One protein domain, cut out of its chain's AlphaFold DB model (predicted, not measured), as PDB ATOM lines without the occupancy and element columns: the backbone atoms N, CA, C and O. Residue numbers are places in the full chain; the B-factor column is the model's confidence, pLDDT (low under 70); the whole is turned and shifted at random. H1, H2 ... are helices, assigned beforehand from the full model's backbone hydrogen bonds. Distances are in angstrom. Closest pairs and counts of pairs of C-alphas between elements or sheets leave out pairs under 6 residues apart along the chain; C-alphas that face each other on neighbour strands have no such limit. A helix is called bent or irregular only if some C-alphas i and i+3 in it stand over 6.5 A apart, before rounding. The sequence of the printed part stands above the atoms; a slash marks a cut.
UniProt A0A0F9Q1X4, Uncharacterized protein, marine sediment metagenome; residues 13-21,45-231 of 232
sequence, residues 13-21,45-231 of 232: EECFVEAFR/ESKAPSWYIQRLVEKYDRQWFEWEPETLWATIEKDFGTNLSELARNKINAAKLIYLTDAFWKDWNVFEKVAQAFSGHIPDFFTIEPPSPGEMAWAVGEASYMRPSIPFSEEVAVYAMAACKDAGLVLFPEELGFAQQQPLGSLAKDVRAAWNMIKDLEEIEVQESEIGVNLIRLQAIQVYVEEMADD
ATOM      1  N   GLU A  13      -7.489 -27.020  -9.664       55.59
ATOM      2  CA  GLU A  13      -7.927 -26.400 -10.918       55.59
ATOM      3  C   GLU A  13      -7.421 -27.154 -12.159       55.59
ATOM      4  O   GLU A  13      -8.179 -27.354 -13.109       55.59
ATOM      5  N   GLU A  14      -6.176 -27.632 -12.150       63.44
ATOM      6  CA  GLU A  14      -5.581 -28.390 -13.260       63.44
ATOM      7  C   GLU A  14      -6.162 -29.801 -13.378       63.44
ATOM      8  O   GLU A  14      -6.460 -30.246 -14.488       63.44
ATOM      9  N   CYS A  15      -6.397 -30.477 -12.247       65.25
ATOM     10  CA  CYS A  15      -7.103 -31.764 -12.224       65.25
ATOM     11  C   CYS A  15      -8.515 -31.641 -12.823       65.25
ATOM     12  O   CYS A  15      -8.960 -32.522 -13.557       65.25
ATOM     13  N   PHE A  16      -9.202 -30.530 -12.548       53.72
ATOM     14  CA  PHE A  16     -10.536 -30.251 -13.079       53.72
ATOM     15  C   PHE A  16     -10.512 -29.971 -14.590       53.72
ATOM     16  O   PHE A  16     -11.349 -30.482 -15.330       53.72
ATOM     17  N   VAL A  17      -9.548 -29.179 -15.077       59.34
ATOM     18  CA  VAL A  17      -9.408 -28.888 -16.518       59.34
ATOM     19  C   VAL A  17      -9.144 -30.162 -17.316       59.34
ATOM     20  O   VAL A  17      -9.657 -30.304 -18.421       59.34
ATOM     21  N   GLU A  18      -8.359 -31.088 -16.773       66.81
ATOM     22  CA  GLU A  18      -8.031 -32.347 -17.440       66.81
ATOM     23  C   GLU A  18      -9.227 -33.310 -17.499       66.81
ATOM     24  O   GLU A  18      -9.450 -33.916 -18.546       66.81
ATOM     25  N   ALA A  19     -10.046 -33.367 -16.441       60.38
ATOM     26  CA  ALA A  19     -11.289 -34.147 -16.411       60.38
ATOM     27  C   ALA A  19     -12.337 -33.655 -17.428       60.38
ATOM     28  O   ALA A  19     -13.128 -34.445 -17.937       60.38
ATOM     29  N   PHE A  20     -12.309 -32.361 -17.761       48.09
ATOM     30  CA  PHE A  20     -13.254 -31.717 -18.675       48.09
ATOM     31  C   PHE A  20     -12.633 -31.267 -19.997       48.09
ATOM     32  O   PHE A  20     -13.246 -30.460 -20.696       48.09
ATOM     33  N   ARG A  21     -11.443 -31.750 -20.390       47.56
ATOM     34  CA  ARG A  21     -10.958 -31.488 -21.754       47.56
ATOM     35  C   ARG A  21     -11.916 -32.191 -22.721       47.56
ATOM     36  O   ARG A  21     -11.881 -33.420 -22.777       47.56
ATOM     37  N   GLU A  45     -34.584 -37.512 -16.620       88.44
ATOM     38  CA  GLU A  45     -34.366 -37.948 -15.232       88.44
ATOM     39  C   GLU A  45     -33.400 -39.125 -15.103       88.44
ATOM     40  O   GLU A  45     -32.698 -39.216 -14.097       88.44
ATOM     41  N   SER A  46     -33.326 -39.980 -16.127       89.69
ATOM     42  CA  SER A  46     -32.419 -41.130 -16.153       89.69
ATOM     43  C   SER A  46     -30.948 -40.708 -16.194       89.69
ATOM     44  O   SER A  46     -30.095 -41.397 -15.654       89.69
ATOM     45  N   LYS A  47     -30.652 -39.505 -16.714       94.38
ATOM     46  CA  LYS A  47     -29.277 -39.047 -16.911       94.38
ATOM     47  C   LYS A  47     -28.468 -38.989 -15.624       94.38
ATOM     48  O   LYS A  47     -28.981 -38.658 -14.540       94.38
ATOM     49  N   ALA A  48     -27.182 -39.285 -15.779       95.12
ATOM     50  CA  ALA A  48     -26.214 -39.231 -14.703       95.12
ATOM     51  C   ALA A  48     -26.055 -37.789 -14.175       95.12
ATOM     52  O   ALA A  48     -26.217 -36.824 -14.929       95.12
ATOM     53  N   PRO A  49     -25.729 -37.595 -12.887       95.94
ATOM     54  CA  PRO A  49     -25.491 -36.269 -12.318       95.94
ATOM     55  C   PRO A  49     -24.459 -35.434 -13.093       95.94
ATOM     56  O   PRO A  49     -24.694 -34.248 -13.335       95.94
ATOM     57  N   SER A  50     -23.352 -36.037 -13.541       95.50
ATOM     58  CA  SER A  50     -22.309 -35.342 -14.308       95.50
ATOM     59  C   SER A  50     -22.803 -34.804 -15.653       95.50
ATOM     60  O   SER A  50     -22.366 -33.728 -16.068       95.50
ATOM     61  N   TRP A  51     -23.768 -35.470 -16.294       95.56
ATOM     62  CA  TRP A  51     -24.387 -34.998 -17.534       95.56
ATOM     63  C   TRP A  51     -25.058 -33.629 -17.341       95.56
ATOM     64  O   TRP A  51     -24.865 -32.714 -18.146       95.56
ATOM     65  N   TYR A  52     -25.787 -33.435 -16.234       95.00
ATOM     66  CA  TYR A  52     -26.407 -32.139 -15.926       95.00
ATOM     67  C   TYR A  52     -25.358 -31.044 -15.739       95.00
ATOM     68  O   TYR A  52     -25.524 -29.935 -16.249       95.00
ATOM     69  N   ILE A  53     -24.262 -31.358 -15.042       95.44
ATOM     70  CA  ILE A  53     -23.156 -30.421 -14.823       95.44
ATOM     71  C   ILE A  53     -22.540 -29.997 -16.152       95.44
ATOM     72  O   ILE A  53     -22.367 -28.799 -16.375       95.44
ATOM     73  N   GLN A  54     -22.268 -30.945 -17.053       94.56
ATOM     74  CA  GLN A  54     -21.741 -30.645 -18.386       94.56
ATOM     75  C   GLN A  54     -22.663 -29.677 -19.134       94.56
ATOM     76  O   GLN A  54     -22.199 -28.648 -19.620       94.56
ATOM     77  N   ARG A  55     -23.979 -29.929 -19.143       94.75
ATOM     78  CA  ARG A  55     -24.959 -29.041 -19.798       94.75
ATOM     79  C   ARG A  55     -25.020 -27.646 -19.192       94.75
ATOM     80  O   ARG A  55     -25.114 -26.660 -19.926       94.75
ATOM     81  N   LEU A  56     -24.961 -27.544 -17.867       95.88
ATOM     82  CA  LEU A  56     -24.972 -26.253 -17.183       95.88
ATOM     83  C   LEU A  56     -23.669 -25.481 -17.412       95.88
ATOM     84  O   LEU A  56     -23.727 -24.278 -17.644       95.88
ATOM     85  N   VAL A  57     -22.517 -26.155 -17.432       96.06
ATOM     86  CA  VAL A  57     -21.222 -25.537 -17.763       96.06
ATOM     87  C   VAL A  57     -21.170 -25.108 -19.233       96.06
ATOM     88  O   VAL A  57     -20.714 -24.006 -19.522       96.06
ATOM     89  N   GLU A  58     -21.687 -25.908 -20.167       95.50
ATOM     90  CA  GLU A  58     -21.778 -25.534 -21.588       95.50
ATOM     91  C   GLU A  58     -22.601 -24.256 -21.803       95.50
ATOM     92  O   GLU A  58     -22.253 -23.417 -22.638       95.50
ATOM     93  N   LYS A  59     -23.709 -24.107 -21.067       96.06
ATOM     94  CA  LYS A  59     -24.657 -22.999 -21.240       96.06
ATOM     95  C   LYS A  59     -24.282 -21.755 -20.442       96.06
ATOM     96  O   LYS A  59     -24.422 -20.641 -20.950       96.06
ATOM     97  N   TYR A  60     -23.877 -21.944 -19.192       96.50
ATOM     98  CA  TYR A  60     -23.703 -20.879 -18.214       96.50
ATOM     99  C   TYR A  60     -22.257 -20.687 -17.783       96.50
ATOM    100  O   TYR A  60     -22.016 -19.740 -17.050       96.50
ATOM    101  N   ASP A  61     -21.304 -21.507 -18.229       96.12
ATOM    102  CA  ASP A  61     -19.943 -21.541 -17.679       96.12
ATOM    103  C   ASP A  61     -19.967 -21.780 -16.153       96.12
ATOM    104  O   ASP A  61     -20.930 -22.315 -15.617       96.12
ATOM    105  N   ARG A  62     -18.921 -21.431 -15.407       93.44
ATOM    106  CA  ARG A  62     -18.804 -21.745 -13.972       93.44
ATOM    107  C   ARG A  62     -19.633 -20.855 -13.040       93.44
ATOM    108  O   ARG A  62     -19.785 -21.198 -11.874       93.44
ATOM    109  N   GLN A  63     -20.198 -19.748 -13.515       95.94
ATOM    110  CA  GLN A  63     -20.963 -18.814 -12.665       95.94
ATOM    111  C   GLN A  63     -22.186 -19.461 -11.996       95.94
ATOM    112  O   GLN A  63     -22.580 -19.029 -10.916       95.94
ATOM    113  N   TRP A  64     -22.782 -20.513 -12.574       96.56
ATOM    114  CA  TRP A  64     -23.963 -21.149 -11.976       96.56
ATOM    115  C   TRP A  64     -23.655 -21.841 -10.630       96.56
ATOM    116  O   TRP A  64     -24.549 -22.009  -9.793       96.56
ATOM    117  N   PHE A  65     -22.385 -22.178 -10.363       96.62
ATOM    118  CA  PHE A  65     -21.950 -22.666  -9.049       96.62
ATOM    119  C   PHE A  65     -22.161 -21.627  -7.938       96.62
ATOM    120  O   PHE A  65     -22.315 -22.004  -6.780       96.62
ATOM    121  N   GLU A  66     -22.254 -20.342  -8.266       96.50
ATOM    122  CA  GLU A  66     -22.475 -19.264  -7.295       96.50
ATOM    123  C   GLU A  66     -23.957 -18.910  -7.133       96.50
ATOM    124  O   GLU A  66     -24.325 -18.168  -6.229       96.50
ATOM    125  N   TRP A  67     -24.830 -19.428  -8.000       97.75
ATOM    126  CA  TRP A  67     -26.247 -19.078  -7.970       97.75
ATOM    127  C   TRP A  67     -26.990 -19.814  -6.861       97.75
ATOM    128  O   TRP A  67     -26.799 -21.016  -6.654       97.75
ATOM    129  N   GLU A  68     -27.909 -19.108  -6.211       96.88
ATOM    130  CA  GLU A  68     -28.899 -19.732  -5.336       96.88
ATOM    131  C   GLU A  68     -29.834 -20.651  -6.144       96.88
ATOM    132  O   GLU A  68     -30.099 -20.361  -7.323       96.88
ATOM    133  N   PRO A  69     -30.364 -21.737  -5.548       96.62
ATOM    134  CA  PRO A  69     -31.229 -22.687  -6.246       96.62
ATOM    135  C   PRO A  69     -32.399 -22.018  -6.977       96.62
ATOM    136  O   PRO A  69     -32.655 -22.324  -8.139       96.62
ATOM    137  N   GLU A  70     -33.069 -21.047  -6.354       96.69
ATOM    138  CA  GLU A  70     -34.203 -20.326  -6.944       96.69
ATOM    139  C   GLU A  70     -33.802 -19.575  -8.218       96.69
ATOM    140  O   GLU A  70     -34.539 -19.577  -9.207       96.69
ATOM    141  N   THR A  71     -32.612 -18.967  -8.212       97.56
ATOM    142  CA  THR A  71     -32.068 -18.253  -9.376       97.56
ATOM    143  C   THR A  71     -31.740 -19.233 -10.497       97.56
ATOM    144  O   THR A  71     -32.069 -18.974 -11.658       97.56
ATOM    145  N   LEU A  72     -31.140 -20.376 -10.156       97.25
ATOM    146  CA  LEU A  72     -30.808 -21.424 -11.116       97.25
ATOM    147  C   LEU A  72     -32.064 -21.988 -11.791       97.25
ATOM    148  O   LEU A  72     -32.116 -22.050 -13.019       97.25
ATOM    149  N   TRP A  73     -33.102 -22.326 -11.022       96.69
ATOM    150  CA  TRP A  73     -34.344 -22.888 -11.567       96.69
ATOM    151  C   TRP A  73     -35.097 -21.895 -12.444       96.69
ATOM    152  O   TRP A  73     -35.492 -22.254 -13.553       96.69
ATOM    153  N   ALA A  74     -35.233 -20.643 -12.000       97.06
ATOM    154  CA  ALA A  74     -35.885 -19.601 -12.791       97.06
ATOM    155  C   ALA A  74     -35.132 -19.321 -14.104       97.06
ATOM    156  O   ALA A  74     -35.750 -19.091 -15.145       97.06
ATOM    157  N   THR A  75     -33.796 -19.370 -14.073       97.12
ATOM    158  CA  THR A  75     -32.964 -19.170 -15.268       97.12
ATOM    159  C   THR A  75     -33.088 -20.341 -16.241       97.12
ATOM    160  O   THR A  75     -33.278 -20.119 -17.435       97.12
ATOM    161  N   ILE A  76     -33.067 -21.582 -15.740       95.12
ATOM    162  CA  ILE A  76     -33.264 -22.782 -16.567       95.12
ATOM    163  C   ILE A  76     -34.662 -22.787 -17.200       95.12
ATOM    164  O   ILE A  76     -34.787 -23.034 -18.398       95.12
ATOM    165  N   GLU A  77     -35.708 -22.468 -16.437       95.06
ATOM    166  CA  GLU A  77     -37.076 -22.398 -16.960       95.06
ATOM    167  C   GLU A  77     -37.208 -21.341 -18.060       95.06
ATOM    168  O   GLU A  77     -37.788 -21.608 -19.115       95.06
ATOM    169  N   LYS A  78     -36.606 -20.163 -17.855       95.75
ATOM    170  CA  LYS A  78     -36.600 -19.078 -18.840       95.75
ATOM    171  C   LYS A  78     -35.862 -19.453 -20.128       95.75
ATOM    172  O   LYS A  78     -36.346 -19.133 -21.212       95.75
ATOM    173  N   ASP A  79     -34.703 -20.095 -20.019       94.88
ATOM    174  CA  ASP A  79     -33.827 -20.344 -21.169       94.88
ATOM    175  C   ASP A  79     -34.184 -21.611 -21.948       94.88
ATOM    176  O   ASP A  79     -34.000 -21.651 -23.166       94.88
ATOM    177  N   PHE A  80     -34.672 -22.645 -21.260       90.00
ATOM    178  CA  PHE A  80     -35.020 -23.935 -21.862       90.00
ATOM    179  C   PHE A  80     -36.531 -24.114 -22.057       90.00
ATOM    180  O   PHE A  80     -36.951 -25.092 -22.675       90.00
ATOM    181  N   GLY A  81     -37.355 -23.193 -21.544       91.81
ATOM    182  CA  GLY A  81     -38.813 -23.230 -21.685       91.81
ATOM    183  C   GLY A  81     -39.474 -24.416 -20.978       91.81
ATOM    184  O   GLY A  81     -40.598 -24.780 -21.313       91.81
ATOM    185  N   THR A  82     -38.774 -25.055 -20.040       90.75
ATOM    186  CA  THR A  82     -39.263 -26.216 -19.295       90.75
ATOM    187  C   THR A  82     -38.816 -26.139 -17.852       90.75
ATOM    188  O   THR A  82     -37.707 -25.697 -17.550       90.75
ATOM    189  N   ASN A  83     -39.665 -26.637 -16.963       90.38
ATOM    190  CA  ASN A  83     -39.294 -26.792 -15.575       90.38
ATOM    191  C   ASN A  83     -38.521 -28.102 -15.366       90.38
ATOM    192  O   ASN A  83     -38.804 -29.106 -16.024       90.38
ATOM    193  N   LEU A  84     -37.538 -28.085 -14.467       93.69
ATOM    194  CA  LEU A  84     -36.850 -29.293 -14.024       93.69
ATOM    195  C   LEU A  84     -37.723 -30.048 -13.031       93.69
ATOM    196  O   LEU A  84     -38.330 -29.431 -12.150       93.69
ATOM    197  N   SER A  85     -37.726 -31.374 -13.131       95.31
ATOM    198  CA  SER A  85     -38.324 -32.206 -12.096       95.31
ATOM    199  C   SER A  85     -37.535 -32.117 -10.793       95.31
ATOM    200  O   SER A  85     -36.362 -31.731 -10.760       95.31
ATOM    201  N   GLU A  86     -38.188 -32.481  -9.696       95.94
ATOM    202  CA  GLU A  86     -37.571 -32.491  -8.374       95.94
ATOM    203  C   GLU A  86     -36.354 -33.425  -8.309       95.94
ATOM    204  O   GLU A  86     -35.331 -33.055  -7.735       95.94
ATOM    205  N   LEU A  87     -36.407 -34.579  -8.982       96.38
ATOM    206  CA  LEU A  87     -35.280 -35.510  -9.083       96.38
ATOM    207  C   LEU A  87     -34.065 -34.867  -9.759       96.38
ATOM    208  O   LEU A  87     -32.954 -34.922  -9.231       96.38
ATOM    209  N   ALA A  88     -34.276 -34.194 -10.893       96.50
ATOM    210  CA  ALA A  88     -33.199 -33.514 -11.604       96.50
ATOM    211  C   ALA A  88     -32.587 -32.377 -10.768       96.50
ATOM    212  O   ALA A  88     -31.365 -32.227 -10.718       96.50
ATOM    213  N   ARG A  89     -33.419 -31.606 -10.053       97.50
ATOM    214  CA  ARG A  89     -32.943 -30.547  -9.146       97.50
ATOM    215  C   ARG A  89     -32.098 -31.109  -8.002       97.50
ATOM    216  O   ARG A  89     -31.051 -30.542  -7.696       97.50
ATOM    217  N   ASN A  90     -32.518 -32.227  -7.405       97.88
ATOM    218  CA  ASN A  90     -31.757 -32.906  -6.354       97.88
ATOM    219  C   ASN A  90     -30.407 -33.422  -6.874       97.88
ATOM    220  O   ASN A  90     -29.384 -33.155  -6.243       97.88
ATOM    221  N   LYS A  91     -30.368 -34.053  -8.058       97.81
ATOM    222  CA  LYS A  91     -29.113 -34.470  -8.716       97.81
ATOM    223  C   LYS A  91     -28.162 -33.291  -8.945       97.81
ATOM    224  O   LYS A  91     -26.989 -33.379  -8.589       97.81
ATOM    225  N   ILE A  92     -28.665 -32.177  -9.488       97.69
ATOM    226  CA  ILE A  92     -27.868 -30.963  -9.741       97.69
ATOM    227  C   ILE A  92     -27.298 -30.393  -8.438       97.69
ATOM    228  O   ILE A  92     -26.109 -30.084  -8.377       97.69
ATOM    229  N   ASN A  93     -28.116 -30.273  -7.390       97.88
ATOM    230  CA  ASN A  93     -27.668 -29.746  -6.099       97.88
ATOM    231  C   ASN A  93     -26.647 -30.666  -5.418       97.88
ATOM    232  O   ASN A  93     -25.644 -30.182  -4.891       97.88
ATOM    233  N   ALA A  94     -26.860 -31.980  -5.465       98.25
ATOM    234  CA  ALA A  94     -25.913 -32.955  -4.939       98.25
ATOM    235  C   ALA A  94     -24.575 -32.904  -5.699       98.25
ATOM    236  O   ALA A  94     -23.513 -32.836  -5.083       98.25
ATOM    237  N   ALA A  95     -24.603 -32.823  -7.031       97.81
ATOM    238  CA  ALA A  95     -23.391 -32.695  -7.839       97.81
ATOM    239  C   ALA A  95     -22.683 -31.346  -7.613       97.81
ATOM    240  O   ALA A  95     -21.457 -31.294  -7.516       97.81
ATOM    241  N   LYS A  96     -23.435 -30.255  -7.426       97.44
ATOM    242  CA  LYS A  96     -22.886 -28.960  -6.998       97.44
ATOM    243  C   LYS A  96     -22.153 -29.076  -5.653       97.44
ATOM    244  O   LYS A  96     -21.046 -28.558  -5.525       97.44
ATOM    245  N   LEU A  97     -22.713 -29.801  -4.682       98.06
ATOM    246  CA  LEU A  97     -22.080 -30.047  -3.380       98.06
ATOM    247  C   LEU A  97     -20.740 -30.793  -3.502       98.06
ATOM    248  O   LEU A  97     -19.793 -30.415  -2.809       98.06
ATOM    249  N   ILE A  98     -20.640 -31.790  -4.396       98.25
ATOM    250  CA  ILE A  98     -19.394 -32.536  -4.685       98.25
ATOM    251  C   ILE A  98     -18.259 -31.598  -5.122       98.25
ATOM    252  O   ILE A  98     -17.111 -31.765  -4.700       98.25
ATOM    253  N   TYR A  99     -18.570 -30.595  -5.948       96.44
ATOM    254  CA  TYR A  99     -17.580 -29.626  -6.425       96.44
ATOM    255  C   TYR A  99     -17.195 -28.577  -5.386       96.44
ATOM    256  O   TYR A  99     -16.048 -28.136  -5.366       96.44
ATOM    257  N   LEU A 100     -18.144 -28.166  -4.543       96.50
ATOM    258  CA  LEU A 100     -17.940 -27.058  -3.612       96.50
ATOM    259  C   LEU A 100     -17.366 -27.485  -2.260       96.50
ATOM    260  O   LEU A 100     -16.766 -26.663  -1.570       96.50
ATOM    261  N   THR A 101     -17.562 -28.739  -1.850       98.06
ATOM    262  CA  THR A 101     -17.237 -29.182  -0.489       98.06
ATOM    263  C   THR A 101     -16.674 -30.597  -0.463       98.06
ATOM    264  O   THR A 101     -16.895 -31.383  -1.377       98.06
ATOM    265  N   ASP A 102     -15.993 -30.950   0.628       98.38
ATOM    266  CA  ASP A 102     -15.545 -32.324   0.892       98.38
ATOM    267  C   ASP A 102     -16.591 -33.136   1.684       98.38
ATOM    268  O   ASP A 102     -16.320 -34.268   2.081       98.38
ATOM    269  N   ALA A 103     -17.780 -32.578   1.939       98.44
ATOM    270  CA  ALA A 103     -18.738 -33.133   2.895       98.44
ATOM    271  C   ALA A 103     -19.183 -34.560   2.534       98.44
ATOM    272  O   ALA A 103     -19.259 -35.403   3.418       98.44
ATOM    273  N   PHE A 104     -19.337 -34.878   1.245       98.62
ATOM    274  CA  PHE A 104     -19.643 -36.238   0.776       98.62
ATOM    275  C   PHE A 104     -18.636 -37.301   1.245       98.62
ATOM    276  O   PHE A 104     -19.009 -38.429   1.544       98.62
ATOM    277  N   TRP A 105     -17.352 -36.950   1.348       98.75
ATOM    278  CA  TRP A 105     -16.310 -37.874   1.802       98.75
ATOM    279  C   TRP A 105     -16.116 -37.844   3.320       98.75
ATOM    280  O   TRP A 105     -15.437 -38.714   3.872       98.75
ATOM    281  N   LYS A 106     -16.645 -36.828   4.010       98.56
ATOM    282  CA  LYS A 106     -16.339 -36.540   5.419       98.56
ATOM    283  C   LYS A 106     -17.510 -36.715   6.378       98.56
ATOM    284  O   LYS A 106     -17.238 -36.923   7.548       98.56
ATOM    285  N   ASP A 107     -18.747 -36.664   5.898       98.62
ATOM    286  CA  ASP A 107     -19.966 -36.764   6.701       98.62
ATOM    287  C   ASP A 107     -20.878 -37.843   6.105       98.62
ATOM    288  O   ASP A 107     -21.271 -37.768   4.936       98.62
ATOM    289  N   TRP A 108     -21.208 -38.860   6.900       98.44
ATOM    290  CA  TRP A 108     -22.035 -39.978   6.442       98.44
ATOM    291  C   TRP A 108     -23.476 -39.569   6.117       98.44
ATOM    292  O   TRP A 108     -24.065 -40.164   5.217       98.44
ATOM    293  N   ASN A 109     -24.028 -38.541   6.775       98.31
ATOM    294  CA  ASN A 109     -25.372 -38.053   6.453       98.31
ATOM    295  C   ASN A 109     -25.374 -37.451   5.049       98.31
ATOM    296  O   ASN A 109     -26.250 -37.734   4.238       98.31
ATOM    297  N   VAL A 110     -24.362 -36.636   4.737       98.56
ATOM    298  CA  VAL A 110     -24.230 -36.037   3.403       98.56
ATOM    299  C   VAL A 110     -23.968 -37.116   2.355       98.56
ATOM    300  O   VAL A 110     -24.571 -37.075   1.285       98.56
ATOM    301  N   PHE A 111     -23.121 -38.100   2.670       98.75
ATOM    302  CA  PHE A 111     -22.889 -39.265   1.818       98.75
ATOM    303  C   PHE A 111     -24.195 -39.995   1.467       98.75
ATOM    304  O   PHE A 111     -24.474 -40.203   0.286       98.75
ATOM    305  N   GLU A 112     -25.015 -40.324   2.470       98.62
ATOM    306  CA  GLU A 112     -26.310 -40.992   2.297       98.62
ATOM    307  C   GLU A 112     -27.231 -40.201   1.362       98.62
ATOM    308  O   GLU A 112     -27.718 -40.737   0.365       98.62
ATOM    309  N   LYS A 113     -27.429 -38.905   1.639       98.62
ATOM    310  CA  LYS A 113     -28.376 -38.077   0.876       98.62
ATOM    311  C   LYS A 113     -27.914 -37.815  -0.553       98.62
ATOM    312  O   LYS A 113     -28.737 -37.775  -1.466       98.62
ATOM    313  N   VAL A 114     -26.608 -37.677  -0.776       98.69
ATOM    314  CA  VAL A 114     -26.054 -37.572  -2.133       98.69
ATOM    315  C   VAL A 114     -26.231 -38.882  -2.893       98.69
ATOM    316  O   VAL A 114     -26.642 -38.840  -4.051       98.69
ATOM    317  N   ALA A 115     -25.976 -40.031  -2.260       98.56
ATOM    318  CA  ALA A 115     -26.173 -41.328  -2.900       98.56
ATOM    319  C   ALA A 115     -27.640 -41.553  -3.296       98.56
ATOM    320  O   ALA A 115     -27.913 -41.905  -4.442       98.56
ATOM    321  N   GLN A 116     -28.588 -41.227  -2.410       98.38
ATOM    322  CA  GLN A 116     -30.019 -41.230  -2.730       98.38
ATOM    323  C   GLN A 116     -30.347 -40.327  -3.930       98.38
ATOM    324  O   GLN A 116     -30.982 -40.773  -4.887       98.38
ATOM    325  N   ALA A 117     -29.876 -39.074  -3.920       98.25
ATOM    326  CA  ALA A 117     -30.129 -38.128  -5.008       98.25
ATOM    327  C   ALA A 117     -29.564 -38.622  -6.351       98.25
ATOM    328  O   ALA A 117     -30.234 -38.539  -7.382       98.25
ATOM    329  N   PHE A 118     -28.339 -39.158  -6.356       98.06
ATOM    330  CA  PHE A 118     -27.681 -39.666  -7.564       98.06
ATOM    331  C   PHE A 118     -28.395 -40.882  -8.153       98.06
ATOM    332  O   PHE A 118     -28.434 -41.022  -9.379       98.06
ATOM    333  N   SER A 119     -29.022 -41.689  -7.301       97.06
ATOM    334  CA  SER A 119     -29.828 -42.853  -7.676       97.06
ATOM    335  C   SER A 119     -31.289 -42.538  -8.009       97.06
ATOM    336  O   SER A 119     -32.062 -43.448  -8.290       97.06
ATOM    337  N   GLY A 120     -31.672 -41.257  -8.051       95.94
ATOM    338  CA  GLY A 120     -33.016 -40.850  -8.468       95.94
ATOM    339  C   GLY A 120     -34.068 -40.930  -7.363       95.94
ATOM    340  O   GLY A 120     -35.257 -40.997  -7.670       95.94
ATOM    341  N   HIS A 121     -33.653 -40.870  -6.099       97.12
ATOM    342  CA  HIS A 121     -34.551 -40.695  -4.957       97.12
ATOM    343  C   HIS A 121     -34.606 -39.229  -4.520       97.12
ATOM    344  O   HIS A 121     -33.673 -38.458  -4.757       97.12
ATOM    345  N   ILE A 122     -35.698 -38.843  -3.860       97.38
ATOM    346  CA  ILE A 122     -35.812 -37.546  -3.180       97.38
ATOM    347  C   ILE A 122     -35.301 -37.748  -1.749       97.38
ATOM    348  O   ILE A 122     -35.952 -38.478  -1.002       97.38
ATOM    349  N   PRO A 123     -34.168 -37.146  -1.349       97.56
ATOM    350  CA  PRO A 123     -33.607 -37.397  -0.025       97.56
ATOM    351  C   PRO A 123     -34.481 -36.814   1.097       97.56
ATOM    352  O   PRO A 123     -34.795 -35.621   1.078       97.56
ATOM    353  N   ASP A 124     -34.821 -37.620   2.107       97.44
ATOM    354  CA  ASP A 124     -35.466 -37.143   3.341       97.44
ATOM    355  C   ASP A 124     -34.418 -36.804   4.409       97.44
ATOM    356  O   ASP A 124     -33.784 -37.678   4.990       97.44
ATOM    357  N   PHE A 125     -34.244 -35.522   4.720       95.69
ATOM    358  CA  PHE A 125     -33.253 -35.058   5.697       95.69
ATOM    359  C   PHE A 125     -33.608 -35.351   7.163       95.69
ATOM    360  O   PHE A 125     -32.778 -35.112   8.042       95.69
ATOM    361  N   PHE A 126     -34.817 -35.840   7.450       97.19
ATOM    362  CA  PHE A 126     -35.268 -36.144   8.812       97.19
ATOM    363  C   PHE A 126     -35.208 -37.634   9.150       97.19
ATOM    364  O   PHE A 126     -35.289 -37.992  10.329       97.19
ATOM    365  N   THR A 127     -35.045 -38.486   8.138       96.81
ATOM    366  CA  THR A 127     -35.043 -39.944   8.279       96.81
ATOM    367  C   THR A 127     -33.723 -40.517   7.782       96.81
ATOM    368  O   THR A 127     -33.164 -40.044   6.797       96.81
ATOM    369  N   ILE A 128     -33.212 -41.538   8.470       97.44
ATOM    370  CA  ILE A 128     -32.062 -42.322   8.007       97.44
ATOM    371  C   ILE A 128     -32.599 -43.416   7.089       97.44
ATOM    372  O   ILE A 128     -33.395 -44.253   7.521       97.44
ATOM    373  N   GLU A 129     -32.158 -43.409   5.839       96.25
ATOM    374  CA  GLU A 129     -32.630 -44.289   4.775       96.25
ATOM    375  C   GLU A 129     -31.423 -44.805   3.983       96.25
ATOM    376  O   GLU A 129     -31.044 -44.222   2.961       96.25
ATOM    377  N   PRO A 130     -30.777 -45.888   4.454       97.19
ATOM    378  CA  PRO A 130     -29.529 -46.326   3.861       97.19
ATOM    379  C   PRO A 130     -29.698 -46.726   2.389       97.19
ATOM    380  O   PRO A 130     -30.499 -47.620   2.104       97.19
ATOM    381  N   PRO A 131     -28.950 -46.111   1.452       98.25
ATOM    382  CA  PRO A 131     -28.912 -46.555   0.069       98.25
ATOM    383  C   PRO A 131     -28.363 -47.979  -0.003       98.25
ATOM    384  O   PRO A 131     -27.510 -48.395   0.789       98.25
ATOM    385  N   SER A 132     -28.832 -48.725  -0.994       98.44
ATOM    386  CA  SER A 132     -28.291 -50.041  -1.303       98.44
ATOM    387  C   SER A 132     -26.804 -49.951  -1.684       98.44
ATOM    388  O   SER A 132     -26.323 -48.907  -2.142       98.44
ATOM    389  N   PRO A 133     -26.040 -51.050  -1.565       98.69
ATOM    390  CA  PRO A 133     -24.644 -51.066  -1.997       98.69
ATOM    391  C   PRO A 133     -24.426 -50.673  -3.463       98.69
ATOM    392  O   PRO A 133     -23.404 -50.064  -3.763       98.69
ATOM    393  N   GLY A 134     -25.378 -50.970  -4.357       98.50
ATOM    394  CA  GLY A 134     -25.316 -50.546  -5.760       98.50
ATOM    395  C   GLY A 134     -25.434 -49.034  -5.920       98.50
ATOM    396  O   GLY A 134     -24.629 -48.420  -6.614       98.50
ATOM    397  N   GLU A 135     -26.368 -48.418  -5.200       98.62
ATOM    398  CA  GLU A 135     -26.568 -46.964  -5.187       98.62
ATOM    399  C   GLU A 135     -25.368 -46.234  -4.576       98.62
ATOM    400  O   GLU A 135     -24.898 -45.236  -5.123       98.62
ATOM    401  N   MET A 136     -24.804 -46.764  -3.485       98.75
ATOM    402  CA  MET A 136     -23.563 -46.238  -2.908       98.75
ATOM    403  C   MET A 136     -22.382 -46.368  -3.873       98.75
ATOM    404  O   MET A 136     -21.626 -45.411  -4.031       98.75
ATOM    405  N   ALA A 137     -22.206 -47.530  -4.513       98.62
ATOM    406  CA  ALA A 137     -21.123 -47.756  -5.468       98.62
ATOM    407  C   ALA A 137     -21.233 -46.798  -6.662       98.62
ATOM    408  O   ALA A 137     -20.263 -46.110  -6.983       98.62
ATOM    409  N   TRP A 138     -22.435 -46.662  -7.234       98.31
ATOM    410  CA  TRP A 138     -22.732 -45.683  -8.280       98.31
ATOM    411  C   TRP A 138     -22.364 -44.266  -7.837       98.31
ATOM    412  O   TRP A 138     -21.627 -43.563  -8.532       98.31
ATOM    413  N   ALA A 139     -22.811 -43.857  -6.649       98.50
ATOM    414  CA  ALA A 139     -22.564 -42.513  -6.161       98.50
ATOM    415  C   ALA A 139     -21.077 -42.219  -5.943       98.50
ATOM    416  O   ALA A 139     -20.606 -41.127  -6.267       98.50
ATOM    417  N   VAL A 140     -20.321 -43.196  -5.435       98.56
ATOM    418  CA  VAL A 140     -18.870 -43.080  -5.259       98.56
ATOM    419  C   VAL A 140     -18.150 -43.033  -6.602       98.56
ATOM    420  O   VAL A 140     -17.248 -42.205  -6.763       98.56
ATOM    421  N   GLY A 141     -18.544 -43.866  -7.567       97.69
ATOM    422  CA  GLY A 141     -17.995 -43.853  -8.923       97.69
ATOM    423  C   GLY A 141     -18.207 -42.499  -9.604       97.69
ATOM    424  O   GLY A 141     -17.254 -41.892 -10.099       97.69
ATOM    425  N   GLU A 142     -19.429 -41.975  -9.537       97.94
ATOM    426  CA  GLU A 142     -19.800 -40.693 -10.137       97.94
ATOM    427  C   GLU A 142     -19.118 -39.504  -9.437       97.94
ATOM    428  O   GLU A 142     -18.544 -38.626 -10.089       97.94
ATOM    429  N   ALA A 143     -19.093 -39.483  -8.099       98.25
ATOM    430  CA  ALA A 143     -18.381 -38.457  -7.339       98.25
ATOM    431  C   ALA A 143     -16.866 -38.493  -7.605       98.25
ATOM    432  O   ALA A 143     -16.240 -37.440  -7.722       98.25
ATOM    433  N   SER A 144     -16.277 -39.685  -7.748       97.00
ATOM    434  CA  SER A 144     -14.854 -39.855  -8.071       97.00
ATOM    435  C   SER A 144     -14.530 -39.435  -9.503       97.00
ATOM    436  O   SER A 144     -13.450 -38.891  -9.738       97.00
ATOM    437  N   TYR A 145     -15.455 -39.640 -10.445       96.12
ATOM    438  CA  TYR A 145     -15.349 -39.111 -11.805       96.12
ATOM    439  C   TYR A 145     -15.351 -37.576 -11.805       96.12
ATOM    440  O   TYR A 145     -14.494 -36.953 -12.431       96.12
ATOM    441  N   MET A 146     -16.260 -36.958 -11.043       95.75
ATOM    442  CA  MET A 146     -16.353 -35.499 -10.927       95.75
ATOM    443  C   MET A 146     -15.166 -34.878 -10.183       95.75
ATOM    444  O   MET A 146     -14.675 -33.814 -10.576       95.75
ATOM    445  N   ARG A 147     -14.715 -35.513  -9.095       96.50
ATOM    446  CA  ARG A 147     -13.657 -35.001  -8.222       96.50
ATOM    447  C   ARG A 147     -12.791 -36.148  -7.666       96.50
ATOM    448  O   ARG A 147     -13.043 -36.652  -6.570       96.50
ATOM    449  N   PRO A 148     -11.748 -36.565  -8.405       96.00
ATOM    450  CA  PRO A 148     -10.953 -37.739  -8.054       96.00
ATOM    451  C   PRO A 148     -10.020 -37.496  -6.859       96.00
ATOM    452  O   PRO A 148      -9.634 -36.371  -6.548       96.00
ATOM    453  N   SER A 149      -9.532 -38.593  -6.267       93.38
ATOM    454  CA  SER A 149      -8.462 -38.610  -5.249       93.38
ATOM    455  C   SER A 149      -8.795 -37.996  -3.878       93.38
ATOM    456  O   SER A 149      -7.867 -37.651  -3.143       93.38
ATOM    457  N   ILE A 150     -10.070 -37.885  -3.496       96.38
ATOM    458  CA  ILE A 150     -10.447 -37.442  -2.144       96.38
ATOM    459  C   ILE A 150     -10.624 -38.657  -1.231       96.38
ATOM    460  O   ILE A 150     -11.434 -39.533  -1.530       96.38
ATOM    461  N   PRO A 151      -9.878 -38.745  -0.114       97.19
ATOM    462  CA  PRO A 151     -10.003 -39.874   0.793       97.19
ATOM    463  C   PRO A 151     -11.277 -39.762   1.632       97.19
ATOM    464  O   PRO A 151     -11.549 -38.716   2.236       97.19
ATOM    465  N   PHE A 152     -12.002 -40.871   1.741       98.44
ATOM    466  CA  PHE A 152     -13.116 -41.010   2.671       98.44
ATOM    467  C   PHE A 152     -12.640 -40.944   4.126       98.44
ATOM    468  O   PHE A 152     -11.534 -41.367   4.467       98.44
ATOM    469  N   SER A 153     -13.469 -40.352   4.980       98.25
ATOM    470  CA  SER A 153     -13.299 -40.384   6.429       98.25
ATOM    471  C   SER A 153     -13.608 -41.773   6.989       98.25
ATOM    472  O   SER A 153     -14.285 -42.585   6.356       98.25
ATOM    473  N   GLU A 154     -13.141 -42.024   8.210       97.94
ATOM    474  CA  GLU A 154     -13.497 -43.235   8.952       97.94
ATOM    475  C   GLU A 154     -15.011 -43.331   9.182       97.94
ATOM    476  O   GLU A 154     -15.576 -44.409   9.066       97.94
ATOM    477  N   GLU A 155     -15.679 -42.206   9.433       98.12
ATOM    478  CA  GLU A 155     -17.123 -42.151   9.655       98.12
ATOM    479  C   GLU A 155     -17.914 -42.644   8.434       98.12
ATOM    480  O   GLU A 155     -18.734 -43.557   8.555       98.12
ATOM    481  N   VAL A 156     -17.605 -42.128   7.238       98.50
ATOM    482  CA  VAL A 156     -18.240 -42.589   5.990       98.50
ATOM    483  C   VAL A 156     -17.885 -44.050   5.692       98.50
ATOM    484  O   VAL A 156     -18.744 -44.821   5.266       98.50
ATOM    485  N   ALA A 157     -16.645 -44.472   5.962       98.44
ATOM    486  CA  ALA A 157     -16.229 -45.865   5.796       98.44
ATOM    487  C   ALA A 157     -16.999 -46.823   6.722       98.44
ATOM    488  O   ALA A 157     -17.429 -47.892   6.284       98.44
ATOM    489  N   VAL A 158     -17.210 -46.447   7.987       98.19
ATOM    490  CA  VAL A 158     -17.979 -47.242   8.956       98.19
ATOM    491  C   VAL A 158     -19.446 -47.334   8.550       98.19
ATOM    492  O   VAL A 158     -20.016 -48.426   8.611       98.19
ATOM    493  N   TYR A 159     -20.028 -46.229   8.085       98.44
ATOM    494  CA  TYR A 159     -21.396 -46.198   7.576       98.44
ATOM    495  C   TYR A 159     -21.580 -47.121   6.361       98.44
ATOM    496  O   TYR A 159     -22.397 -48.044   6.402       98.44
ATOM    497  N   ALA A 160     -20.759 -46.949   5.318       98.50
ATOM    498  CA  ALA A 160     -20.825 -47.772   4.108       98.50
ATOM    499  C   ALA A 160     -20.582 -49.259   4.417       98.50
ATOM    500  O   ALA A 160     -21.266 -50.135   3.891       98.50
ATOM    501  N   MET A 161     -19.657 -49.563   5.335       98.19
ATOM    502  CA  MET A 161     -19.437 -50.930   5.803       98.19
ATOM    503  C   MET A 161     -20.680 -51.513   6.483       98.19
ATOM    504  O   MET A 161     -20.988 -52.684   6.256       98.19
ATOM    505  N   ALA A 162     -21.350 -50.747   7.350       97.81
ATOM    506  CA  ALA A 162     -22.547 -51.208   8.045       97.81
ATOM    507  C   ALA A 162     -23.659 -51.542   7.041       97.81
ATOM    508  O   ALA A 162     -24.198 -52.646   7.100       97.81
ATOM    509  N   ALA A 163     -23.907 -50.659   6.071       98.00
ATOM    510  CA  ALA A 163     -24.883 -50.879   5.004       98.00
ATOM    511  C   ALA A 163     -24.539 -52.103   4.128       98.00
ATOM    512  O   ALA A 163     -25.396 -52.945   3.862       98.00
ATOM    513  N   CYS A 164     -23.270 -52.288   3.746       98.12
ATOM    514  CA  CYS A 164     -22.850 -53.475   2.993       98.12
ATOM    515  C   CYS A 164     -23.001 -54.781   3.792       98.12
ATOM    516  O   CYS A 164     -23.399 -55.806   3.236       98.12
ATOM    517  N   LYS A 165     -22.685 -54.764   5.094       96.75
ATOM    518  CA  LYS A 165     -22.854 -55.935   5.971       96.75
ATOM    519  C   LYS A 165     -24.326 -56.273   6.184       96.75
ATOM    520  O   LYS A 165     -24.659 -57.455   6.192       96.75
ATOM    521  N   ASP A 166     -25.185 -55.265   6.317       97.44
ATOM    522  CA  ASP A 166     -26.637 -55.443   6.416       97.44
ATOM    523  C   ASP A 166     -27.215 -56.078   5.139       97.44
ATOM    524  O   ASP A 166     -27.968 -57.048   5.204       97.44
ATOM    525  N   ALA A 167     -26.716 -55.668   3.967       97.31
ATOM    526  CA  ALA A 167     -27.008 -56.309   2.680       97.31
ATOM    527  C   ALA A 167     -26.390 -57.721   2.514       97.31
ATOM    528  O   ALA A 167     -26.568 -58.381   1.484       97.31
ATOM    529  N   GLY A 168     -25.648 -58.209   3.513       96.81
ATOM    530  CA  GLY A 168     -25.044 -59.540   3.528       96.81
ATOM    531  C   GLY A 168     -23.800 -59.690   2.651       96.81
ATOM    532  O   GLY A 168     -23.450 -60.817   2.294       96.81
ATOM    533  N   LEU A 169     -23.134 -58.596   2.273       96.94
ATOM    534  CA  LEU A 169     -21.899 -58.661   1.493       96.94
ATOM    535  C   LEU A 169     -20.711 -59.070   2.368       96.94
ATOM    536  O   LEU A 169     -20.428 -58.458   3.400       96.94
ATOM    537  N   VAL A 170     -19.966 -60.076   1.911       96.88
ATOM    538  CA  VAL A 170     -18.678 -60.466   2.518       96.88
ATOM    539  C   VAL A 170     -17.485 -59.792   1.839       96.88
ATOM    540  O   VAL A 170     -16.442 -59.597   2.465       96.88
ATOM    541  N   LEU A 171     -17.654 -59.436   0.566       97.56
ATOM    542  CA  LEU A 171     -16.720 -58.681  -0.255       97.56
ATOM    543  C   LEU A 171     -17.477 -57.485  -0.835       97.56
ATOM    544  O   LEU A 171     -18.604 -57.642  -1.296       97.56
ATOM    545  N   PHE A 172     -16.877 -56.303  -0.766       97.69
ATOM    546  CA  PHE A 172     -17.468 -55.067  -1.275       97.69
ATOM    547  C   PHE A 172     -17.024 -54.816  -2.726       97.69
ATOM    548  O   PHE A 172     -15.926 -55.255  -3.091       97.69
ATOM    549  N   PRO A 173     -17.845 -54.123  -3.541       96.88
ATOM    550  CA  PRO A 173     -17.437 -53.674  -4.873       96.88
ATOM    551  C   PRO A 173     -16.239 -52.716  -4.783       96.88
ATOM    552  O   PRO A 173     -15.947 -52.172  -3.712       96.88
ATOM    553  N   GLU A 174     -15.530 -52.521  -5.895       95.94
ATOM    554  CA  GLU A 174     -14.281 -51.747  -5.929       95.94
ATOM    555  C   GLU A 174     -14.479 -50.310  -5.429       95.94
ATOM    556  O   GLU A 174     -13.693 -49.825  -4.609       95.94
ATOM    557  N   GLU A 175     -15.579 -49.672  -5.827       97.38
ATOM    558  CA  GLU A 175     -15.957 -48.313  -5.438       97.38
ATOM    559  C   GLU A 175     -16.110 -48.182  -3.918       97.38
ATOM    560  O   GLU A 175     -15.761 -47.156  -3.338       97.38
ATOM    561  N   LEU A 176     -16.567 -49.241  -3.244       98.06
ATOM    562  CA  LEU A 176     -16.731 -49.292  -1.788       98.06
ATOM    563  C   LEU A 176     -15.545 -49.960  -1.079       98.06
ATOM    564  O   LEU A 176     -15.601 -50.231   0.126       98.06
ATOM    565  N   GLY A 177     -14.438 -50.191  -1.790       97.25
ATOM    566  CA  GLY A 177     -13.235 -50.816  -1.249       97.25
ATOM    567  C   GLY A 177     -12.638 -50.064  -0.054       97.25
ATOM    568  O   GLY A 177     -12.044 -50.689   0.825       97.25
ATOM    569  N   PHE A 178     -12.858 -48.745   0.038       97.50
ATOM    570  CA  PHE A 178     -12.427 -47.921   1.176       97.50
ATOM    571  C   PHE A 178     -13.093 -48.313   2.506       97.50
ATOM    572  O   PHE A 178     -12.529 -48.057   3.568       97.50
ATOM    573  N   ALA A 179     -14.272 -48.942   2.457       97.69
ATOM    574  CA  ALA A 179     -15.024 -49.384   3.629       97.69
ATOM    575  C   ALA A 179     -14.709 -50.838   4.039       97.69
ATOM    576  O   ALA A 179     -15.115 -51.298   5.109       97.69
ATOM    577  N   GLN A 180     -13.989 -51.595   3.205       96.94
ATOM    578  CA  GLN A 180     -13.708 -53.006   3.459       96.94
ATOM    579  C   GLN A 180     -12.658 -53.178   4.567       96.94
ATOM    580  O   GLN A 180     -11.466 -52.934   4.369       96.94
ATOM    581  N   GLN A 181     -13.081 -53.712   5.716       85.00
ATOM    582  CA  GLN A 181     -12.165 -54.073   6.803       85.00
ATOM    583  C   GLN A 181     -11.103 -55.084   6.355       85.00
ATOM    584  O   GLN A 181     -11.393 -56.059   5.656       85.00
ATOM    585  N   GLN A 182      -9.873 -54.866   6.820       87.06
ATOM    586  CA  GLN A 182      -8.755 -55.792   6.674       87.06
ATOM    587  C   GLN A 182      -8.339 -56.353   8.046       87.06
ATOM    588  O   GLN A 182      -8.399 -55.621   9.036       87.06
ATOM    589  N   PRO A 183      -7.879 -57.617   8.121       87.44
ATOM    590  CA  PRO A 183      -7.749 -58.573   7.017       87.44
ATOM    591  C   PRO A 183      -9.090 -59.204   6.604       87.44
ATOM    592  O   PRO A 183      -9.981 -59.393   7.429       87.44
ATOM    593  N   LEU A 184      -9.204 -59.607   5.334       88.31
ATOM    594  CA  LEU A 184     -10.345 -60.397   4.861       88.31
ATOM    595  C   LEU A 184     -10.426 -61.783   5.526       88.31
ATOM    596  O   LEU A 184      -9.411 -62.478   5.669       88.31
ATOM    597  N   GLY A 185     -11.651 -62.220   5.834       93.06
ATOM    598  CA  GLY A 185     -11.957 -63.609   6.195       93.06
ATOM    599  C   GLY A 185     -11.733 -64.585   5.030       93.06
ATOM    600  O   GLY A 185     -11.568 -64.160   3.887       93.06
ATOM    601  N   SER A 186     -11.721 -65.895   5.307       95.81
ATOM    602  CA  SER A 186     -11.507 -66.937   4.284       95.81
ATOM    603  C   SER A 186     -12.528 -66.847   3.150       95.81
ATOM    604  O   SER A 186     -12.131 -66.688   2.003       95.81
ATOM    605  N   LEU A 187     -13.822 -66.796   3.483       95.12
ATOM    606  CA  LEU A 187     -14.892 -66.700   2.490       95.12
ATOM    607  C   LEU A 187     -14.738 -65.470   1.582       95.12
ATOM    608  O   LEU A 187     -14.857 -65.580   0.370       95.12
ATOM    609  N   ALA A 188     -14.407 -64.300   2.135       95.56
ATOM    610  CA  ALA A 188     -14.202 -63.089   1.336       95.56
ATOM    611  C   ALA A 188     -12.995 -63.198   0.385       95.56
ATOM    612  O   ALA A 188     -13.014 -62.625  -0.705       95.56
ATOM    613  N   LYS A 189     -11.947 -63.942   0.770       96.38
ATOM    614  CA  LYS A 189     -10.809 -64.239  -0.116       96.38
ATOM    615  C   LYS A 189     -11.211 -65.189  -1.239       96.38
ATOM    616  O   LYS A 189     -10.819 -64.943  -2.376       96.38
ATOM    617  N   ASP A 190     -11.999 -66.214  -0.931       96.69
ATOM    618  CA  ASP A 190     -12.477 -67.186  -1.916       96.69
ATOM    619  C   ASP A 190     -13.429 -66.523  -2.924       96.69
ATOM    620  O   ASP A 190     -13.252 -66.676  -4.131       96.69
ATOM    621  N   VAL A 191     -14.358 -65.684  -2.445       96.19
ATOM    622  CA  VAL A 191     -15.237 -64.858  -3.293       96.19
ATOM    623  C   VAL A 191     -14.416 -63.926  -4.177       96.19
ATOM    624  O   VAL A 191     -14.672 -63.853  -5.372       96.19
ATOM    625  N   ARG A 192     -13.392 -63.251  -3.634       96.25
ATOM    626  CA  ARG A 192     -12.513 -62.381  -4.432       96.25
ATOM    627  C   ARG A 192     -11.757 -63.157  -5.508       96.25
ATOM    628  O   ARG A 192     -11.632 -62.678  -6.629       96.25
ATOM    629  N   ALA A 193     -11.230 -64.331  -5.167       96.12
ATOM    630  CA  ALA A 193     -10.521 -65.175  -6.120       96.12
ATOM    631  C   ALA A 193     -11.450 -65.620  -7.258       96.12
ATOM    632  O   ALA A 193     -11.053 -65.531  -8.415       96.12
ATOM    633  N   ALA A 194     -12.678 -66.033  -6.931       95.12
ATOM    634  CA  ALA A 194     -13.684 -66.400  -7.920       95.12
ATOM    635  C   ALA A 194     -14.123 -65.196  -8.771       95.12
ATOM    636  O   ALA A 194     -14.159 -65.310  -9.992       95.12
ATOM    637  N   TRP A 195     -14.360 -64.030  -8.157       95.50
ATOM    638  CA  TRP A 195     -14.722 -62.792  -8.856       95.50
ATOM    639  C   TRP A 195     -13.682 -62.403  -9.911       95.50
ATOM    640  O   TRP A 195     -14.024 -62.134 -11.054       95.50
ATOM    641  N   ASN A 196     -12.394 -62.493  -9.573       95.06
ATOM    642  CA  ASN A 196     -11.300 -62.190 -10.501       95.06
ATOM    643  C   ASN A 196     -11.160 -63.190 -11.667       95.06
ATOM    644  O   ASN A 196     -10.409 -62.923 -12.606       95.06
ATOM    645  N   MET A 197     -11.800 -64.362 -11.596       94.31
ATOM    646  CA  MET A 197     -11.807 -65.346 -12.689       94.31
ATOM    647  C   MET A 197     -12.943 -65.109 -13.689       94.31
ATOM    648  O   MET A 197     -12.883 -65.646 -14.798       94.31
ATOM    649  N   ILE A 198     -13.954 -64.324 -13.313       93.44
ATOM    650  CA  ILE A 198     -15.090 -63.991 -14.168       93.44
ATOM    651  C   ILE A 198     -14.612 -63.012 -15.239       93.44
ATOM    652  O   ILE A 198     -13.995 -61.992 -14.941       93.44
ATOM    653  N   LYS A 199     -14.858 -63.357 -16.504       89.38
ATOM    654  CA  LYS A 199     -14.542 -62.502 -17.660       89.38
ATOM    655  C   LYS A 199     -15.770 -61.812 -18.230       89.38
ATOM    656  O   LYS A 199     -15.632 -60.746 -18.813       89.38
ATOM    657  N   ASP A 200     -16.920 -62.456 -18.080       90.06
ATOM    658  CA  ASP A 200     -18.214 -61.993 -18.550       90.06
ATOM    659  C   ASP A 200     -19.202 -62.085 -17.387       90.06
ATOM    660  O   ASP A 200     -19.344 -63.144 -16.767       90.06
ATOM    661  N   LEU A 201     -19.832 -60.959 -17.059       86.69
ATOM    662  CA  LEU A 201     -20.800 -60.884 -15.976       86.69
ATOM    663  C   LEU A 201     -22.077 -61.646 -16.321       86.69
ATOM    664  O   LEU A 201     -22.730 -62.116 -15.400       86.69
ATOM    665  N   GLU A 202     -22.438 -61.815 -17.595       85.88
ATOM    666  CA  GLU A 202     -23.679 -62.497 -17.999       85.88
ATOM    667  C   GLU A 202     -23.607 -64.025 -17.823       85.88
ATOM    668  O   GLU A 202     -24.635 -64.688 -17.679       85.88
ATOM    669  N   GLU A 203     -22.399 -64.594 -17.774       84.81
ATOM    670  CA  GLU A 203     -22.162 -66.045 -17.737       84.81
ATOM    671  C   GLU A 203     -22.018 -66.626 -16.316       84.81
ATOM    672  O   GLU A 203     -21.607 -67.778 -16.145       84.81
ATOM    673  N   ILE A 204     -22.332 -65.862 -15.266       85.50
ATOM    674  CA  ILE A 204     -22.200 -66.351 -13.886       85.50
ATOM    675  C   ILE A 204     -23.258 -67.428 -13.612       85.50
ATOM    676  O   ILE A 204     -24.423 -67.146 -13.335       85.50
ATOM    677  N   GLU A 205     -22.836 -68.693 -13.646       85.19
ATOM    678  CA  GLU A 205     -23.690 -69.813 -13.263       85.19
ATOM    679  C   GLU A 205     -23.974 -69.798 -11.754       85.19
ATOM    680  O   GLU A 205     -23.069 -69.815 -10.912       85.19
ATOM    681  N   VAL A 206     -25.263 -69.819 -11.408       81.00
ATOM    682  CA  VAL A 206     -25.736 -69.876 -10.023       81.00
ATOM    683  C   VAL A 206     -25.415 -71.245  -9.432       81.00
ATOM    684  O   VAL A 206     -26.172 -72.205  -9.566       81.00
ATOM    685  N   GLN A 207     -24.278 -71.342  -8.752       85.44
ATOM    686  CA  GLN A 207     -23.986 -72.478  -7.888       85.44
ATOM    687  C   GLN A 207     -24.651 -72.255  -6.528       85.44
ATOM    688  O   GLN A 207     -24.494 -71.188  -5.934       85.44
ATOM    689  N   GLU A 208     -25.340 -73.271  -6.001       90.06
ATOM    690  CA  GLU A 208     -25.917 -73.279  -4.646       90.06
ATOM    691  C   GLU A 208     -24.814 -73.375  -3.571       90.06
ATOM    692  O   GLU A 208     -24.711 -74.339  -2.814       90.06
ATOM    693  N   SER A 209     -23.930 -72.379  -3.531       95.00
ATOM    694  CA  SER A 209     -22.821 -72.259  -2.589       95.00
ATOM    695  C   SER A 209     -22.764 -70.851  -1.998       95.00
ATOM    696  O   SER A 209     -23.255 -69.888  -2.588       95.00
ATOM    697  N   GLU A 210     -22.119 -70.708  -0.837       95.25
ATOM    698  CA  GLU A 210     -21.904 -69.398  -0.204       95.25
ATOM    699  C   GLU A 210     -21.141 -68.435  -1.124       95.25
ATOM    700  O   GLU A 210     -21.425 -67.235  -1.147       95.25
ATOM    701  N   ILE A 211     -20.199 -68.961  -1.915       95.88
ATOM    702  CA  ILE A 211     -19.457 -68.190  -2.915       95.88
ATOM    703  C   ILE A 211     -20.411 -67.725  -4.018       95.88
ATOM    704  O   ILE A 211     -20.463 -66.530  -4.293       95.88
ATOM    705  N   GLY A 212     -21.207 -68.637  -4.588       95.06
ATOM    706  CA  GLY A 212     -22.159 -68.330  -5.661       95.06
ATOM    707  C   GLY A 212     -23.147 -67.224  -5.286       95.06
ATOM    708  O   GLY A 212     -23.310 -66.265  -6.034       95.06
ATOM    709  N   VAL A 213     -23.727 -67.282  -4.080       95.00
ATOM    710  CA  VAL A 213     -24.644 -66.238  -3.584       95.00
ATOM    711  C   VAL A 213     -23.964 -64.866  -3.509       95.00
ATOM    712  O   VAL A 213     -24.565 -63.855  -3.870       95.00
ATOM    713  N   ASN A 214     -22.711 -64.808  -3.054       95.81
ATOM    714  CA  ASN A 214     -21.979 -63.544  -2.971       95.81
ATOM    715  C   ASN A 214     -21.556 -63.017  -4.349       95.81
ATOM    716  O   ASN A 214     -21.589 -61.805  -4.553       95.81
ATOM    717  N   LEU A 215     -21.217 -63.897  -5.297       95.94
ATOM    718  CA  LEU A 215     -20.925 -63.499  -6.678       95.94
ATOM    719  C   LEU A 215     -22.146 -62.865  -7.347       95.94
ATOM    720  O   LEU A 215     -22.010 -61.813  -7.958       95.94
ATOM    721  N   ILE A 216     -23.339 -63.434  -7.156       95.31
ATOM    722  CA  ILE A 216     -24.592 -62.879  -7.700       95.31
ATOM    723  C   ILE A 216     -24.889 -61.497  -7.110       95.31
ATOM    724  O   ILE A 216     -25.324 -60.595  -7.821       95.31
ATOM    725  N   ARG A 217     -24.636 -61.291  -5.812       96.19
ATOM    726  CA  ARG A 217     -24.808 -59.969  -5.184       96.19
ATOM    727  C   ARG A 217     -23.855 -58.930  -5.770       96.19
ATOM    728  O   ARG A 217     -24.284 -57.817  -6.054       96.19
ATOM    729  N   LEU A 218     -22.584 -59.290  -5.956       96.56
ATOM    730  CA  LEU A 218     -21.591 -58.413  -6.585       96.56
ATOM    731  C   LEU A 218     -21.937 -58.118  -8.046       96.56
ATOM    732  O   LEU A 218     -21.865 -56.968  -8.461       96.56
ATOM    733  N   GLN A 219     -22.380 -59.128  -8.794       96.12
ATOM    734  CA  GLN A 219     -22.865 -58.978 -10.162       96.12
ATOM    735  C   GLN A 219     -24.043 -58.006 -10.234       96.12
ATOM    736  O   GLN A 219     -24.011 -57.089 -11.040       96.12
ATOM    737  N   ALA A 220     -25.051 -58.154  -9.370       96.44
ATOM    738  CA  ALA A 220     -26.207 -57.260  -9.353       96.44
ATOM    739  C   ALA A 220     -25.810 -55.796  -9.085       96.44
ATOM    740  O   ALA A 220     -26.363 -54.885  -9.695       96.44
ATOM    741  N   ILE A 221     -24.832 -55.571  -8.201       97.62
ATOM    742  CA  ILE A 221     -24.272 -54.237  -7.949       97.62
ATOM    743  C   ILE A 221     -23.553 -53.705  -9.191       97.62
ATOM    744  O   ILE A 221     -23.785 -52.564  -9.577       97.62
ATOM    745  N   GLN A 222     -22.712 -54.526  -9.820       96.69
ATOM    746  CA  GLN A 222     -21.949 -54.132 -11.000       96.69
ATOM    747  C   GLN A 222     -22.865 -53.788 -12.182       96.69
ATOM    748  O   GLN A 222     -22.699 -52.734 -12.785       96.69
ATOM    749  N   VAL A 223     -23.878 -54.619 -12.444       95.56
ATOM    750  CA  VAL A 223     -24.893 -54.370 -13.480       95.56
ATOM    751  C   VAL A 223     -25.618 -53.054 -13.211       95.56
ATOM    752  O   VAL A 223     -25.737 -52.237 -14.115       95.56
ATOM    753  N   TYR A 224     -26.026 -52.792 -11.964       96.44
ATOM    754  CA  TYR A 224     -26.650 -51.516 -11.606       96.44
ATOM    755  C   TYR A 224     -25.727 -50.319 -11.897       96.44
ATOM    756  O   TYR A 224     -26.165 -49.314 -12.452       96.44
ATOM    757  N   VAL A 225     -24.442 -50.409 -11.541       96.44
ATOM    758  CA  VAL A 225     -23.468 -49.335 -11.800       96.44
ATOM    759  C   VAL A 225     -23.266 -49.114 -13.303       96.44
ATOM    760  O   VAL A 225     -23.177 -47.964 -13.733       96.44
ATOM    761  N   GLU A 226     -23.209 -50.185 -14.094       94.62
ATOM    762  CA  GLU A 226     -23.065 -50.132 -15.554       94.62
ATOM    763  C   GLU A 226     -24.296 -49.516 -16.227       94.62
ATOM    764  O   GLU A 226     -24.150 -48.572 -17.004       94.62
ATOM    765  N   GLU A 227     -25.502 -49.949 -15.851       94.12
ATOM    766  CA  GLU A 227     -26.762 -49.382 -16.350       94.12
ATOM    767  C   GLU A 227     -26.855 -47.875 -16.079       94.12
ATOM    768  O   GLU A 227     -27.245 -47.096 -16.949       94.12
ATOM    769  N   MET A 228     -26.451 -47.438 -14.883       94.12
ATOM    770  CA  MET A 228     -26.442 -46.018 -14.527       94.12
ATOM    771  C   MET A 228     -25.332 -45.237 -15.251       94.12
ATOM    772  O   MET A 228     -25.477 -44.040 -15.518       94.12
ATOM    773  N   ALA A 229     -24.215 -45.893 -15.583       91.69
ATOM    774  CA  ALA A 229     -23.092 -45.283 -16.287       91.69
ATOM    775  C   ALA A 229     -23.363 -45.043 -17.778       91.69
ATOM    776  O   ALA A 229     -22.844 -44.065 -18.321       91.69
ATOM    777  N   ASP A 230     -24.189 -45.875 -18.415       88.00
ATOM    778  CA  ASP A 230     -24.617 -45.703 -19.813       88.00
ATOM    779  C   ASP A 230     -25.396 -44.396 -20.043       88.00
ATOM    780  O   ASP A 230     -25.520 -43.904 -21.168       88.00
ATOM    781  N   ASP A 231     -25.886 -43.796 -18.960       81.38
ATOM    782  CA  ASP A 231     -26.624 -42.543 -18.953       81.38
ATOM    783  C   ASP A 231     -25.752 -41.280 -18.774       81.38
ATOM    784  O   ASP A 231     -26.295 -40.184 -18.568       81.38
TER     785      ASP A 231
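AT A GLANCE: This is residues 13 to 21 and 45 to 231 of the 232 residues of an uncharacterized protein of marine sediment metagenome (UniProt A0A0F9Q1X4). This is an elongated body of crossed helices gathered round one helix, H7, which lies in the middle with H2, H4, H6, H8, H9 and H11 packed on it. Kinked H2 and H3 extend the body at one end, H10 and the first residues of H11 make the other end, and H1 lies to one side, reaching only H7 closely. The printed part has 196 residues with eleven named helices, H1 to H11 in order along the chain, and no named strand; the class is all helix. The whole is compact, with a radius of gyration of the C-alphas of 18.4 A, and spans 57 by 36 by 34 A along its three main axes.

IN THESE COORDINATES: H1 is residues 13 to 19, beginning at C-alpha 13 at (-7.927, -26.400, -10.918). After the cut, H2 is residues 49 to 66, 18.0 A long, with a kink of 114 degrees near residue 60; it is irregular, C-alphas 59 and 62 being 9.4 A apart. H3 is residues 69 to 80, 16.1 A, and H4 is residues 86 to 100, 20.9 A. H5 is residues 103 to 106, and H6 is residues 108 to 118, 15.1 A. H7 is residues 133 to 146, 19.8 A, beginning at C-alpha 133 at (-24.644, -51.066, -1.997). H8 is residues 154 to 166, 18.1 A. H9, residues 174 to 179, is irregular, with C-alphas 175 and 178 at 7.5 A. H10 is residues 186 to 195, 14.1 A. H11, the longest, is residues 210 to 229, 29.0 A, ending at C-alpha 229 at (-23.092, -45.283, -16.287).

HOW THE PARTS SIT: H7 is the hub, touching six helices. It touches H6 about perpendicular at 87 degrees, the closest C-alphas being those of Ala 115 and Ala 139, 5.0 A apart. H11 touches H7 with residues 220 to 228 alone, at a steep tilt of 42 degrees, the same way; the closest C-alphas are those of Gly 134 and Ile 221, 4.4 A. H9 touches H7 about perpendicular at 79 degrees, closest at C-alphas 137 and 175, 5.2 A. H7 and H8 form a helical hairpin, opposite ways at a shallow tilt of 34 degrees, only just short of steep; the closest C-alphas, 133 and 164, are 5.8 A apart. H4 touches H7 at C-alphas 98 and 143, 6.6 A, and touches H6 at C-alphas 91 and 117, 5.3 A. H2 touches H4 at C-alphas 49 and 91, 5.4 A, and only just touches H7, with 3 pairs of C-alphas within 8 A, the closest 50 and 146 at 6.9 A. H5 and H6 touch only at the corner, C-alphas 104 and 111 being 4.6 A apart. H3 is close to H2 but not clearly touching, with C-alphas 64 and 72 at 6.9 A. H10 touches H11 at C-alphas 191 and 211, 5.4 A, and is apart from H7. H1 is close to H7 but not clearly touching, with C-alphas 19 and 146 at 7.6 A. Every O i to N i+4 pair is within hydrogen-bond range in H1, H3, H4, H6, H7, H8, H10 and H11; H2 has 9 of 14, H9 has 0 of 2 but 2 of 3 O i to N i+3 pairs, and H5 is too short for an i+4 pair.

THE WHOLE: The two C-alphas farthest apart are those of Lys 78 and Ser 186, 58.8 A. Residues 22 to 44 are not printed, and C-alphas 21 and 45 are 25.1 A apart across the cut. The links H6 to H7 and H10 to H11 are long, 14 residues each. The mean pLDDT of the printed part is 93.9, and residues 13 to 21 are under 70.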